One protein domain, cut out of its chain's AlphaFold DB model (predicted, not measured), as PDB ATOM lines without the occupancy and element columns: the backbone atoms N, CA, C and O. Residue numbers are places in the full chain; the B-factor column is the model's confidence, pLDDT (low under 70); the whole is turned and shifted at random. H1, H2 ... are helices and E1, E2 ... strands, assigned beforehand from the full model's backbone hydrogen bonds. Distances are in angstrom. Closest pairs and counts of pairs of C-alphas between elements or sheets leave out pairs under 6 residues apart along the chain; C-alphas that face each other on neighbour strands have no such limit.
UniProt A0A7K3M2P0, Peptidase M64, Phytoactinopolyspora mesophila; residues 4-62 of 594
ATOM      1  N   GLU A   4     -10.188  39.594  47.609       90.69
ATOM      2  CA  GLU A   4      -9.810  40.868  48.244       90.69
ATOM      3  C   GLU A   4      -9.823  42.040  47.255       90.69
ATOM      4  O   GLU A   4     -10.412  43.077  47.547       90.69
ATOM      5  N   GLU A   5      -9.250  41.867  46.060       92.50
ATOM      6  CA  GLU A   5      -9.242  42.902  45.019       92.50
ATOM      7  C   GLU A   5     -10.657  43.234  44.528       92.50
ATOM      8  O   GLU A   5     -10.954  44.391  44.236       92.50
ATOM      9  N   MET A   6     -11.538  42.233  44.407       91.00
ATOM     10  CA  MET A   6     -12.934  42.445  44.016       91.00
ATOM     11  C   MET A   6     -13.709  43.219  45.081       91.00
ATOM     12  O   MET A   6     -14.480  44.106  44.719       91.00
ATOM     13  N   ILE A   7     -13.489  42.907  46.361       89.62
ATOM     14  CA  ILE A   7     -14.113  43.602  47.492       89.62
ATOM     15  C   ILE A   7     -13.588  45.038  47.593       89.62
ATOM     16  O   ILE A   7     -14.387  45.968  47.623       89.62
ATOM     17  N   GLU A   8     -12.266  45.241  47.586       90.94
ATOM     18  CA  GLU A   8     -11.651  46.572  47.700       90.94
ATOM     19  C   GLU A   8     -12.050  47.491  46.537       90.94
ATOM     20  O   GLU A   8     -12.306  48.678  46.735       90.94
ATOM     21  N   ALA A   9     -12.129  46.944  45.323       88.00
ATOM     22  CA  ALA A   9     -12.518  47.698  44.136       88.00
ATOM     23  C   ALA A   9     -14.041  47.780  43.927       88.00
ATOM     24  O   ALA A   9     -14.473  48.365  42.931       88.00
ATOM     25  N   GLU A  10     -14.838  47.148  44.793       87.56
ATOM     26  CA  GLU A  10     -16.281  46.952  44.621       87.56
ATOM     27  C   GLU A  10     -16.667  46.470  43.205       87.56
ATOM     28  O   GLU A  10     -17.667  46.885  42.606       87.56
ATOM     29  N   ALA A  11     -15.862  45.571  42.638       85.62
ATOM     30  CA  ALA A  11     -15.965  45.173  41.244       85.62
ATOM     31  C   ALA A  11     -16.888  43.962  41.045       85.62
ATOM     32  O   ALA A  11     -16.791  42.949  41.736       85.62
ATOM     33  N   LYS A  12     -17.731  44.028  40.005       87.06
ATOM     34  CA  LYS A  12     -18.586  42.914  39.555       87.06
ATOM     35  C   LYS A  12     -19.503  42.400  40.679       87.06
ATOM     36  O   LYS A  12     -20.301  43.174  41.193       87.06
ATOM     37  N   TRP A  13     -19.410  41.115  41.026       90.38
ATOM     38  CA  TRP A  13     -20.290  40.416  41.967       90.38
ATOM     39  C   TRP A  13     -19.705  40.299  43.380       90.38
ATOM     40  O   TRP A  13     -20.085  39.406  44.128       90.38
ATOM     41  N   TRP A  14     -18.785  41.190  43.764       89.44
ATOM     42  CA  TRP A  14     -18.100  41.145  45.063       89.44
ATOM     43  C   TRP A  14     -19.039  40.998  46.276       89.44
ATOM     44  O   TRP A  14     -18.667  40.364  47.255       89.44
ATOM     45  N   ARG A  15     -20.262  41.546  46.186       88.75
ATOM     46  CA  ARG A  15     -21.303  41.511  47.233       88.75
ATOM     47  C   ARG A  15     -21.804  40.107  47.560       88.75
ATOM     48  O   ARG A  15     -22.440  39.933  48.590       88.75
ATOM     49  N   TRP A  16     -21.559  39.156  46.666       90.75
ATOM     50  CA  TRP A  16     -22.047  37.787  46.752       90.75
ATOM     51  C   TRP A  16     -20.936  36.793  47.119       90.75
ATOM     52  O   TRP A  16     -21.213  35.620  47.317       90.75
ATOM     53  N   LEU A  17     -19.672  37.230  47.192       93.38
ATOM     54  CA  LEU A  17     -18.537  36.332  47.423       93.38
ATOM     55  C   LEU A  17     -18.663  35.575  48.751       93.38
ATOM     56  O   LEU A  17     -18.827  36.181  49.807       93.38
ATOM     57  N   GLY A  18     -18.505  34.253  48.684       93.56
ATOM     58  CA  GLY A  18     -18.566  33.355  49.837       93.56
ATOM     59  C   GLY A  18     -19.967  32.858  50.191       93.56
ATOM     60  O   GLY A  18     -20.075  31.983  51.047       93.56
ATOM     61  N   GLU A  19     -21.016  33.360  49.540       93.31
ATOM     62  CA  GLU A  19     -22.381  32.877  49.757       93.31
ATOM     63  C   GLU A  19     -22.667  31.592  48.983       93.31
ATOM     64  O   GLU A  19     -22.070  31.331  47.936       93.31
ATOM     65  N   GLU A  20     -23.608  30.798  49.488       94.31
ATOM     66  CA  GLU A  20     -24.167  29.682  48.734       94.31
ATOM     67  C   GLU A  20     -24.883  30.211  47.490       94.31
ATOM     68  O   GLU A  20     -25.629  31.191  47.528       94.31
ATOM     69  N   SER A  21     -24.606  29.590  46.349       94.31
ATOM     70  CA  SER A  21     -25.272  29.923  45.102       94.31
ATOM     71  C   SER A  21     -26.659  29.298  45.088       94.31
ATOM     72  O   SER A  21     -26.798  28.107  45.359       94.31
ATOM     73  N   GLU A  22     -27.679  30.042  44.671       92.06
ATOM     74  CA  GLU A  22     -29.036  29.488  44.500       92.06
ATOM     75  C   GLU A  22     -29.096  28.393  43.420       92.06
ATOM     76  O   GLU A  22     -29.999  27.560  43.394       92.06
ATOM     77  N   SER A  23     -28.109  28.383  42.525       93.88
ATOM     78  CA  SER A  23     -27.892  27.346  41.518       93.88
ATOM     79  C   SER A  23     -26.932  26.241  41.968       93.88
ATOM     80  O   SER A  23     -26.612  25.371  41.159       93.88
ATOM     81  N   GLY A  24     -26.457  26.272  43.215       93.25
ATOM     82  CA  GLY A  24     -25.536  25.289  43.773       93.25
ATOM     83  C   GLY A  24     -24.067  25.714  43.837       93.25
ATOM     84  O   GLY A  24     -23.567  26.451  42.980       93.25
ATOM     85  N   GLY A  25     -23.366  25.226  44.861       92.06
ATOM     86  CA  GLY A  25     -21.984  25.575  45.179       92.06
ATOM     87  C   GLY A  25     -21.849  26.918  45.897       92.06
ATOM     88  O   GLY A  25     -22.804  27.439  46.459       92.06
ATOM     89  N   ILE A  26     -20.642  27.486  45.890       94.06
ATOM     90  CA  ILE A  26     -20.323  28.759  46.557       94.06
ATOM     91  C   ILE A  26     -20.004  29.807  45.503       94.06
ATOM     92  O   ILE A  26     -19.315  29.499  44.538       94.06
ATOM     93  N   ILE A  27     -20.421  31.052  45.695       94.69
ATOM     94  CA  ILE A  27     -20.015  32.154  44.829       94.69
ATOM     95  C   ILE A  27     -18.539  32.491  45.069       94.69
ATOM     96  O   ILE A  27     -18.127  32.851  46.175       94.69
ATOM     97  N   ARG A  28     -17.729  32.393  44.013       95.12
ATOM     98  CA  ARG A  28     -16.272  32.585  44.059       95.12
ATOM     99  C   ARG A  28     -15.829  33.797  43.246       95.12
ATOM    100  O   ARG A  28     -16.561  34.322  42.405       95.12
ATOM    101  N   ALA A  29     -14.613  34.261  43.517       94.00
ATOM    102  CA  ALA A  29     -14.002  35.375  42.808       94.00
ATOM    103  C   ALA A  29     -13.434  34.956  41.444       94.00
ATOM    104  O   ALA A  29     -13.479  33.796  41.042       94.00
ATOM    105  N   ALA A  30     -12.905  35.932  40.708       91.81
ATOM    106  CA  ALA A  30     -12.222  35.719  39.436       91.81
ATOM    107  C   ALA A  30     -10.725  35.414  39.652       91.81
ATOM    108  O   ALA A  30      -9.858  36.149  39.154       91.81
ATOM    109  N   ASP A  31     -10.434  34.391  40.455       88.75
ATOM    110  CA  ASP A  31      -9.099  33.951  40.874       88.75
ATOM    111  C   ASP A  31      -8.981  32.414  40.832       88.75
ATOM    112  O   ASP A  31      -9.981  31.756  40.568       88.75
ATOM    113  N   PRO A  32      -7.794  31.813  41.042       85.56
ATOM    114  CA  PRO A  32      -7.605  30.367  40.886       85.56
ATOM    115  C   PRO A  32      -8.533  29.463  41.716       85.56
ATOM    116  O   PRO A  32      -8.675  28.298  41.360       85.56
ATOM    117  N   ASP A  33      -9.170  29.978  42.775       83.75
ATOM    118  CA  ASP A  33     -10.142  29.231  43.588       83.75
ATOM    119  C   ASP A  33     -11.585  29.366  43.064       83.75
ATOM    120  O   ASP A  33     -12.528  28.818  43.644       83.75
ATOM    121  N   GLY A  34     -11.781  30.146  42.001       89.88
ATOM    122  CA  GLY A  34     -13.056  30.377  41.349       89.88
ATOM    123  C   GLY A  34     -13.268  29.569  40.084       89.88
ATOM    124  O   GLY A  34     -12.608  28.572  39.806       89.88
ATOM    125  N   TYR A  35     -14.249  30.013  39.306       90.56
ATOM    126  CA  TYR A  35     -14.771  29.239  38.192       90.56
ATOM    127  C   TYR A  35     -14.352  29.849  36.863       90.56
ATOM    128  O   TYR A  35     -14.975  30.786  36.352       90.56
ATOM    129  N   GLU A  36     -13.280  29.308  36.297       88.25
ATOM    130  CA  GLU A  36     -12.773  29.737  35.001       88.25
ATOM    131  C   GLU A  36     -13.493  28.988  33.870       88.25
ATOM    132  O   GLU A  36     -13.814  27.802  34.001       88.25
ATOM    133  N   SER A  37     -13.741  29.710  32.776       82.81
ATOM    134  CA  SER A  37     -14.484  29.382  31.550       82.81
ATOM    135  C   SER A  37     -15.837  30.099  31.405       82.81
ATOM    136  O   SER A  37     -16.560  30.372  32.367       82.81
ATOM    137  N   GLY A  38     -16.173  30.448  30.160       82.00
ATOM    138  CA  GLY A  38     -17.402  31.157  29.792       82.00
ATOM    139  C   GLY A  38     -17.284  31.861  28.438       82.00
ATOM    140  O   GLY A  38     -16.194  31.970  27.881       82.00
ATOM    141  N   LEU A  39     -18.400  32.351  27.879       80.62
ATOM    142  CA  LEU A  39     -18.431  33.059  26.581       80.62
ATOM    143  C   LEU A  39     -17.682  32.317  25.451       80.62
ATOM    144  O   LEU A  39     -16.976  32.933  24.650       80.62
ATOM    145  N   TYR A  40     -17.810  30.987  25.411       80.88
ATOM    146  CA  TYR A  40     -17.119  30.104  24.459       80.88
ATOM    147  C   TYR A  40     -15.581  30.090  24.581       80.88
ATOM    148  O   TYR A  40     -14.887  29.679  23.651       80.88
ATOM    149  N   ARG A  41     -15.029  30.543  25.713       78.50
ATOM    150  CA  ARG A  41     -13.598  30.493  26.036       78.50
ATOM    151  C   ARG A  41     -13.357  29.559  27.217       78.50
ATOM    152  O   ARG A  41     -14.060  29.638  28.220       78.50
ATOM    153  N   GLY A  42     -12.332  28.716  27.094       73.19
ATOM    154  CA  GLY A  42     -11.895  27.814  28.163       73.19
ATOM    155  C   GLY A  42     -11.064  28.494  29.256       73.19
ATOM    156  O   GLY A  42     -10.943  27.941  30.335       73.19
ATOM    157  N   SER A  43     -10.521  29.689  29.005       81.69
ATOM    158  CA  SER A  43      -9.688  30.421  29.968       81.69
ATOM    159  C   SER A  43      -9.850  31.938  29.858       81.69
ATOM    160  O   SER A  43     -10.354  32.464  28.858       81.69
ATOM    161  N   ASN A  44      -9.388  32.646  30.888       84.56
ATOM    162  CA  ASN A  44      -9.415  34.096  31.080       84.56
ATOM    163  C   ASN A  44     -10.822  34.722  31.093       84.56
ATOM    164  O   ASN A  44     -10.978  35.926  30.886       84.56
ATOM    165  N   VAL A  45     -11.850  33.910  31.333       89.31
ATOM    166  CA  VAL A  45     -13.232  34.339  31.568       89.31
ATOM    167  C   VAL A  45     -13.695  33.649  32.838       89.31
ATOM    168  O   VAL A  45     -13.443  32.463  33.002       89.31
ATOM    169  N   TRP A  46     -14.358  34.395  33.714       91.25
ATOM    170  CA  TRP A  46     -14.752  33.928  35.039       91.25
ATOM    171  C   TRP A  46     -16.256  34.068  35.214       91.25
ATOM    172  O   TRP A  46     -16.850  35.036  34.730       91.25
ATOM    173  N   ARG A  47     -16.847  33.111  35.924       92.00
ATOM    174  CA  ARG A  47     -18.258  33.107  36.318       92.00
ATOM    175  C   ARG A  47     -18.371  33.092  37.851       92.00
ATOM    176  O   ARG A  47     -17.441  32.625  38.508       92.00
ATOM    177  N   PRO A  48     -19.471  33.614  38.419       93.75
ATOM    178  CA  PRO A  48     -19.630  33.708  39.870       93.75
ATOM    179  C   PRO A  48     -19.841  32.345  40.536       93.75
ATOM    180  O   PRO A  48     -19.335  32.122  41.628       93.75
ATOM    181  N   SER A  49     -20.540  31.429  39.870       93.56
ATOM    182  CA  SER A  49     -20.986  30.142  40.410       93.56
ATOM    183  C   SER A  49     -20.499  28.964  39.548       93.56
ATOM    184  O   SER A  49     -20.215  29.136  38.353       93.56
ATOM    185  N   PRO A  50     -20.425  27.738  40.100       90.06
ATOM    186  CA  PRO A  50     -20.091  26.564  39.299       90.06
ATOM    187  C   PRO A  50     -21.225  26.227  38.325       90.06
ATOM    188  O   PRO A  50     -20.964  25.881  37.170       90.06
ATOM    189  N   ASN A  51     -22.467  26.413  38.770       90.56
ATOM    190  CA  ASN A  51     -23.696  26.087  38.062       90.56
ATOM    191  C   ASN A  51     -24.519  27.352  37.802       90.56
ATOM    192  O   ASN A  51     -24.469  28.307  38.572       90.56
ATOM    193  N   SER A  52     -25.288  27.378  36.721       92.62
ATOM    194  CA  SER A  52     -26.262  28.434  36.406       92.62
ATOM    195  C   SER A  52     -27.035  27.997  35.170       92.62
ATOM    196  O   SER A  52     -26.431  27.365  34.303       92.62
ATOM    197  N   MET A  53     -28.288  28.412  34.999       91.81
ATOM    198  CA  MET A  53     -29.010  28.230  33.730       91.81
ATOM    199  C   MET A  53     -28.239  28.820  32.534       91.81
ATOM    200  O   MET A  53     -28.334  28.333  31.410       91.81
ATOM    201  N   MET A  54     -27.411  29.844  32.782       90.38
ATOM    202  CA  MET A  54     -26.531  30.451  31.776       90.38
ATOM    203  C   MET A  54     -25.333  29.575  31.376       90.38
ATOM    204  O   MET A  54     -24.633  29.910  30.418       90.38
ATOM    205  N   ARG A  55     -25.089  28.475  32.096       87.75
ATOM    206  CA  ARG A  55     -24.073  27.460  31.793       87.75
ATOM    207  C   ARG A  55     -24.727  26.127  31.421       87.75
ATOM    208  O   ARG A  55     -24.432  25.606  30.349       87.75
ATOM    209  N   TRP A  56     -25.625  25.619  32.267       87.25
ATOM    210  CA  TRP A  56     -26.277  24.314  32.154       87.25
ATOM    211  C   TRP A  56     -27.797  24.460  32.210       87.25
ATOM    212  O   TRP A  56     -28.352  24.921  33.206       87.25
ATOM    213  N   ILE A  57     -28.476  24.054  31.135       85.81
ATOM    214  CA  ILE A  57     -29.944  24.032  31.101       85.81
ATOM    215  C   ILE A  57     -30.425  23.014  32.143       85.81
ATOM    216  O   ILE A  57     -29.859  21.928  32.242       85.81
ATOM    217  N   GLY A  58     -31.452  23.376  32.909       88.19
ATOM    218  CA  GLY A  58     -31.997  22.567  34.001       88.19
ATOM    219  C   GLY A  58     -31.627  23.103  35.384       88.19
ATOM    220  O   GLY A  58     -32.449  23.026  36.288       88.19
ATOM    221  N   SER A  59     -30.457  23.732  35.546       92.62
ATOM    222  CA  SER A  59     -30.123  24.460  36.779       92.62
ATOM    223  C   SER A  59     -30.885  25.781  36.881       92.62
ATOM    224  O   SER A  59     -31.237  26.397  35.871       92.62
ATOM    225  N   TYR A  60     -31.045  26.283  38.103       93.56
ATOM    226  CA  TYR A  60     -31.481  27.660  38.330       93.56
ATOM    227  C   TYR A  60     -30.442  28.669  37.850       93.56
ATOM    228  O   TYR A  60     -29.259  28.364  37.692       93.56
ATOM    229  N   PHE A  61     -30.884  29.900  37.608       93.50
ATOM    230  CA  PHE A  61     -29.959  31.022  37.531       93.50
ATOM    231  C   PHE A  61     -29.312  31.233  38.899       93.50
ATOM    232  O   PHE A  61     -30.002  31.193  39.914       93.50
ATOM    233  N   ASP A  62     -28.010  31.500  38.916       93.50
ATOM    234  CA  ASP A  62     -27.349  32.010  40.115       93.50
ATOM    235  C   ASP A  62     -27.906  33.392  40.499       93.50
ATOM    236  O   ASP A  62     -28.404  34.145  39.649       93.50
TER     237      ASP A  62
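Overview. This is residues 4 to 62 of the 594 residues of the protein "Peptidase M64" of Phytoactinopolyspora mesophila (UniProt A0A7K3M2P0). This is a small fold with little regular structure: long winding loops make most of it, with a two-stranded hairpin, E1 and E2, on one side, the short helix H1 at one end and a looping tail around Gly 58 at the other. The 59 printed residues run H1, E1, E2, an antiparallel sheet of order E1 - E2; the class is mixed, with 16 residues in named elements. It is compact, radius of gyration of the C-alphas 11.2 A, spanning 34 by 24 by 16 A.

Along the chain. Find C-alpha 35 at (-14.771, 29.239, 38.192), where E1, residues 35 to 38, begins. E2, residues 41 to 47, runs 11.6 A to C-alpha 47 at (-18.258, 33.107, 36.318). H1 is residues 4 to 8.

Arrangement. Look at the hairpin of E1 and E2, antiparallel at 118 degrees: N 37 and O 45 are 2.8 A apart, within hydrogen-bond range. C-alphas 36 and 46 face each other at 4.6 A. H1 and E2 are apart. In H1 every O i to N i+4 pair is within hydrogen-bond range.

Size, cuts and confidence. The C-alphas farthest apart, of Glu 8 and Gly 58, are 34.3 A apart. The printed part has no cut. Residues 9 to 34 make the long link from H1 to E1. No printed residue has pLDDT under 70.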